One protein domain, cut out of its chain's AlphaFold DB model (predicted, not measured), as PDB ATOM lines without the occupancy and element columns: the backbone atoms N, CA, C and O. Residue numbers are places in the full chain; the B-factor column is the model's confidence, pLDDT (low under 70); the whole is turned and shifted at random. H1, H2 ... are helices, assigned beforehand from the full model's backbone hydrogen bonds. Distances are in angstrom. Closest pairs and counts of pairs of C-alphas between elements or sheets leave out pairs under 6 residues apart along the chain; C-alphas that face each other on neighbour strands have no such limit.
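What this domain is: This is residues 19 to 60 of the 282 residues of an uncharacterized protein of Punica granatum (UniProt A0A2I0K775). What shape does the printed part make? It is an open V with a wide base: a short helix, H1, makes one arm and a longer helix, H2, the other, with the link of residues 36 to 40 across the bottom and no packing between the arms. Residues 19 to 25 make a loose tail before H1. What is it built of, and how large is it? The printed part has 42 residues with two named helices, H1 then H2, and no named strand, and its class is all helix. It is extended, with a radius of gyration of the C-alphas of 15.6 A and an elongated outline of 41 by 24 by 17 A.

Where its parts are: Where does the first helix lie? H1 is residues 26 to 35, from C-alpha 26 at (44.828, -2.430, -33.642) to C-alpha 35 at (35.149, 7.574, -30.710). Where does the second lie? H2 is residues 41 to 60, 28.7 A from C-alpha 41 at (41.730, 23.156, -29.054) to C-alpha 60 at (66.025, 24.121, -13.839).

How they stand to each other: Do the helices meet? H1 and H2 are apart, with no C-alpha of the one within 8 A of the other. What joins them? Five residues, 36 to 40, form a tight link. What do their backbones show? In both H1 and H2 every O i to N i+4 pair is within hydrogen-bond range.

The domain as a whole: How far does it reach? The two C-alphas farthest apart are those of Ala 27 and Ser 60, at 41.8 A. Which residues stand free? Residues 25 to 31, of which 26 to 31 belong to H1, stand free, and so do residues 33 to 60, of which 33 to 35 belong to H1 and 41 to 60 to H2. Is there a cut, and where is confidence low? The printed part has no cut. The mean pLDDT of the printed part is 84.8, and residues 19 to 23 are under 70.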
ATOM      1  N   LYS A  19      40.449  -5.220 -15.909       52.44
ATOM      2  CA  LYS A  19      40.026  -6.236 -16.893       52.44
ATOM      3  C   LYS A  19      40.094  -5.777 -18.352       52.44
ATOM      4  O   LYS A  19      39.598  -6.489 -19.222       52.44
ATOM      5  N   LEU A  20      40.734  -4.645 -18.660       49.91
ATOM      6  CA  LEU A  20      41.035  -4.301 -20.055       49.91
ATOM      7  C   LEU A  20      42.229  -5.131 -20.544       49.91
ATOM      8  O   LEU A  20      43.394  -4.736 -20.484       49.91
ATOM      9  N   THR A  21      41.863  -6.335 -20.973       45.19
ATOM     10  CA  THR A  21      42.570  -7.307 -21.800       45.19
ATOM     11  C   THR A  21      43.677  -6.698 -22.660       45.19
ATOM     12  O   THR A  21      43.479  -5.765 -23.440       45.19
ATOM     13  N   ALA A  22      44.859  -7.310 -22.572       60.03
ATOM     14  CA  ALA A  22      46.027  -7.020 -23.401       60.03
ATOM     15  C   ALA A  22      45.799  -7.253 -24.917       60.03
ATOM     16  O   ALA A  22      46.658  -6.884 -25.718       60.03
ATOM     17  N   ASP A  23      44.624  -7.757 -25.309       66.94
ATOM     18  CA  ASP A  23      44.301  -8.237 -26.655       66.94
ATOM     19  C   ASP A  23      43.369  -7.317 -27.453       66.94
ATOM     20  O   ASP A  23      42.754  -7.753 -28.421       66.94
ATOM     21  N   LEU A  24      43.263  -6.028 -27.109       81.31
ATOM     22  CA  LEU A  24      42.606  -5.086 -28.023       81.31
ATOM     23  C   LEU A  24      43.400  -5.009 -29.330       81.31
ATOM     24  O   LEU A  24      44.545  -4.524 -29.348       81.31
ATOM     25  N   SER A  25      42.770  -5.457 -30.412       87.81
ATOM     26  CA  SER A  25      43.308  -5.405 -31.764       87.81
ATOM     27  C   SER A  25      43.583  -3.955 -32.177       87.81
ATOM     28  O   SER A  25      42.998  -2.994 -31.664       87.81
ATOM     29  N   LEU A  26      44.497  -3.764 -33.130       82.62
ATOM     30  CA  LEU A  26      44.828  -2.430 -33.642       82.62
ATOM     31  C   LEU A  26      43.582  -1.696 -34.180       82.62
ATOM     32  O   LEU A  26      43.463  -0.484 -34.009       82.62
ATOM     33  N   ALA A  27      42.641  -2.437 -34.772       85.06
ATOM     34  CA  ALA A  27      41.380  -1.909 -35.285       85.06
ATOM     35  C   ALA A  27      40.467  -1.387 -34.160       85.06
ATOM     36  O   ALA A  27      39.919  -0.286 -34.264       85.06
ATOM     37  N   GLU A  28      40.358  -2.118 -33.052       91.12
ATOM     38  CA  GLU A  28      39.566  -1.690 -31.893       91.12
ATOM     39  C   GLU A  28      40.195  -0.479 -31.208       91.12
ATOM     40  O   GLU A  28      39.487   0.474 -30.886       91.12
ATOM     41  N   ARG A  29      41.527  -0.437 -31.073       82.31
ATOM     42  CA  ARG A  29      42.220   0.751 -30.537       82.31
ATOM     43  C   ARG A  29      41.979   1.986 -31.397       82.31
ATOM     44  O   ARG A  29      41.710   3.056 -30.855       82.31
ATOM     45  N   ASN A  30      42.030   1.842 -32.721       80.19
ATOM     46  CA  ASN A  30      41.738   2.941 -33.638       80.19
ATOM     47  C   ASN A  30      40.279   3.389 -33.524       80.19
ATOM     48  O   ASN A  30      40.020   4.587 -33.503       80.19
ATOM     49  N   THR A  31      39.345   2.452 -33.362       89.50
ATOM     50  CA  THR A  31      37.920   2.757 -33.177       89.50
ATOM     51  C   THR A  31      37.668   3.483 -31.857       89.50
ATOM     52  O   THR A  31      36.935   4.469 -31.827       89.50
ATOM     53  N   VAL A  32      38.319   3.056 -30.772       82.56
ATOM     54  CA  VAL A  32      38.250   3.727 -29.468       82.56
ATOM     55  C   VAL A  32      38.844   5.134 -29.551       82.56
ATOM     56  O   VAL A  32      38.231   6.075 -29.055       82.56
ATOM     57  N   MET A  33      39.984   5.319 -30.228       73.94
ATOM     58  CA  MET A  33      40.551   6.658 -30.438       73.94
ATOM     59  C   MET A  33      39.671   7.540 -31.331       73.94
ATOM     60  O   MET A  33      39.566   8.735 -31.070       73.94
ATOM     61  N   LEU A  34      39.009   6.970 -32.344       79.62
ATOM     62  CA  LEU A  34      38.089   7.701 -33.218       79.62
ATOM     63  C   LEU A  34      36.830   8.144 -32.456       79.62
ATOM     64  O   LEU A  34      36.378   9.276 -32.616       79.62
ATOM     65  N   LYS A  35      36.298   7.275 -31.582       85.50
ATOM     66  CA  LYS A  35      35.149   7.574 -30.710       85.50
ATOM     67  C   LYS A  35      35.476   8.577 -29.610       85.50
ATOM     68  O   LYS A  35      34.574   9.261 -29.143       85.50
ATOM     69  N   ARG A  36      36.747   8.702 -29.212       79.75
ATOM     70  CA  ARG A  36      37.168   9.630 -28.150       79.75
ATOM     71  C   ARG A  36      37.070  11.111 -28.544       79.75
ATOM     72  O   ARG A  36      37.330  11.967 -27.708       79.75
ATOM     73  N   GLY A  37      36.653  11.421 -29.773       85.12
ATOM     74  CA  GLY A  37      36.572  12.789 -30.270       85.12
ATOM     75  C   GLY A  37      37.964  13.386 -30.477       85.12
ATOM     76  O   GLY A  37      38.949  12.991 -29.851       85.12
ATOM     77  N   ARG A  38      38.084  14.340 -31.404       85.62
ATOM     78  CA  ARG A  38      39.318  15.126 -31.474       85.62
ATOM     79  C   ARG A  38      39.418  15.931 -30.176       85.62
ATOM     80  O   ARG A  38      38.429  16.576 -29.831       85.62
ATOM     81  N   PRO A  39      40.571  15.914 -29.484       84.94
ATOM     82  CA  PRO A  39      40.746  16.740 -28.302       84.94
ATOM     83  C   PRO A  39      40.467  18.188 -28.683       84.94
ATOM     84  O   PRO A  39      40.878  18.650 -29.759       84.94
ATOM     85  N   SER A  40      39.732  18.887 -27.826       92.94
ATOM     86  CA  SER A  40      39.388  20.276 -28.094       92.94
ATOM     87  C   SER A  40      40.668  21.115 -28.208       92.94
ATOM     88  O   SER A  40      41.722  20.790 -27.644       92.94
ATOM     89  N   GLN A  41      40.600  22.228 -28.938       90.31
ATOM     90  CA  GLN A  41      41.730  23.156 -29.054       90.31
ATOM     91  C   GLN A  41      42.221  23.630 -27.671       90.31
ATOM     92  O   GLN A  41      43.417  23.866 -27.475       90.31
ATOM     93  N   GLU A  42      41.311  23.724 -26.700       94.44
ATOM     94  CA  GLU A  42      41.621  24.079 -25.321       94.44
ATOM     95  C   GLU A  42      42.428  22.986 -24.600       94.44
ATOM     96  O   GLU A  42      43.438  23.293 -23.959       94.44
ATOM     97  N   GLU A  43      42.055  21.713 -24.748       95.12
ATOM     98  CA  GLU A  43      42.793  20.577 -24.174       95.12
ATOM     99  C   GLU A  43      44.208  20.474 -24.746       95.12
ATOM    100  O   GLU A  43      45.175  20.316 -23.996       95.12
ATOM    101  N   LEU A  44      44.356  20.654 -26.062       93.25
ATOM    102  CA  LEU A  44      45.669  20.699 -26.712       93.25
ATOM    103  C   LEU A  44      46.523  21.864 -26.189       93.25
ATOM    104  O   LEU A  44      47.724  21.702 -25.955       93.25
ATOM    105  N   SER A  45      45.917  23.034 -25.967       95.31
ATOM    106  CA  SER A  45      46.597  24.202 -25.394       95.31
ATOM    107  C   SER A  45      47.065  23.944 -23.956       95.31
ATOM    108  O   SER A  45      48.215  24.251 -23.615       95.31
ATOM    109  N   LYS A  46      46.224  23.314 -23.123       97.62
ATOM    110  CA  LYS A  46      46.561  22.925 -21.743       97.62
ATOM    111  C   LYS A  46      47.696  21.898 -21.709       97.62
ATOM    112  O   LYS A  46      48.698  22.135 -21.032       97.62
ATOM    113  N   ALA A  47      47.606  20.838 -22.512       94.69
ATOM    114  CA  ALA A  47      48.648  19.815 -22.616       94.69
ATOM    115  C   ALA A  47      49.992  20.408 -23.078       94.69
ATOM    116  O   ALA A  47      51.045  20.113 -22.508       94.69
ATOM    117  N   LYS A  48      49.968  21.323 -24.056       96.94
ATOM    118  CA  LYS A  48      51.171  22.020 -24.537       96.94
ATOM    119  C   LYS A  48      51.805  22.904 -23.460       96.94
ATOM    120  O   LYS A  48      53.032  22.927 -23.340       96.94
ATOM    121  N   LYS A  49      50.999  23.622 -22.668       97.19
ATOM    122  CA  LYS A  49      51.494  24.414 -21.528       97.19
ATOM    123  C   LYS A  49      52.112  23.519 -20.451       97.19
ATOM    124  O   LYS A  49      53.183  23.846 -19.947       97.19
ATOM    125  N   GLN A  50      51.490  22.382 -20.144       97.00
ATOM    126  CA  GLN A  50      52.004  21.432 -19.157       97.00
ATOM    127  C   GLN A  50      53.339  20.812 -19.592       97.00
ATOM    128  O   GLN A  50      54.281  20.785 -18.806       97.00
ATOM    129  N   ALA A  51      53.460  20.401 -20.859       93.50
ATOM    130  CA  ALA A  51      54.708  19.861 -21.398       93.50
ATOM    131  C   ALA A  51      55.862  20.879 -21.350       93.50
ATOM    132  O   ALA A  51      56.996  20.516 -21.045       93.50
ATOM    133  N   ARG A  52      55.576  22.166 -21.605       95.44
ATOM    134  CA  ARG A  52      56.574  23.241 -21.474       95.44
ATOM    135  C   ARG A  52      57.054  23.413 -20.035       95.44
ATOM    136  O   ARG A  52      58.258  23.491 -19.832       95.44
ATOM    137  N   ARG A  53      56.139  23.410 -19.059       95.25
ATOM    138  CA  ARG A  53      56.495  23.508 -17.632       95.25
ATOM    139  C   ARG A  53      57.365  22.336 -17.182       95.25
ATOM    140  O   ARG A  53      58.393  22.562 -16.563       95.25
ATOM    141  N   ALA A  54      57.002  21.111 -17.562       91.94
ATOM    142  CA  ALA A  54      57.797  19.926 -17.233       91.94
ATOM    143  C   ALA A  54      59.213  19.994 -17.836       91.94
ATOM    144  O   ALA A  54      60.188  19.619 -17.193       91.94
ATOM    145  N   LEU A  55      59.343  20.507 -19.064       90.62
ATOM    146  CA  LEU A  55      60.648  20.692 -19.700       90.62
ATOM    147  C   LEU A  55      61.491  21.764 -18.991       90.62
ATOM    148  O   LEU A  55      62.696  21.590 -18.819       90.62
ATOM    149  N   GLU A  56      60.866  22.865 -18.580       93.94
ATOM    150  CA  GLU A  56      61.516  23.951 -17.843       93.94
ATOM    151  C   GLU A  56      61.962  23.511 -16.441       93.94
ATOM    152  O   GLU A  56      63.068  23.844 -16.016       93.94
ATOM    153  N   GLU A  57      61.167  22.681 -15.765       91.00
ATOM    154  CA  GLU A  57      61.508  22.063 -14.481       91.00
ATOM    155  C   GLU A  57      62.699  21.101 -14.613       91.00
ATOM    156  O   GLU A  57      63.661  21.194 -13.849       91.00
ATOM    157  N   CYS A  58      62.711  20.253 -15.649       84.88
ATOM    158  CA  CYS A  58      63.855  19.389 -15.953       84.88
ATOM    159  C   CYS A  58      65.142  20.197 -16.178       84.88
ATOM    160  O   CYS A  58      66.195  19.829 -15.653       84.88
ATOM    161  N   ASN A  59      65.063  21.318 -16.902       82.19
ATOM    162  CA  ASN A  59      66.217  22.180 -17.172       82.19
ATOM    163  C   ASN A  59      66.674  22.974 -15.935       82.19
ATOM    164  O   ASN A  59      67.869  23.210 -15.766       82.19
ATOM    165  N   SER A  60      65.741  23.355 -15.061       84.62
ATOM    166  CA  SER A  60      66.025  24.121 -13.839       84.62
ATOM    167  C   SER A  60      66.532  23.246 -12.692       84.62
ATOM    168  O   SER A  60      67.202  23.741 -11.790       84.62
TER     169      SER A  60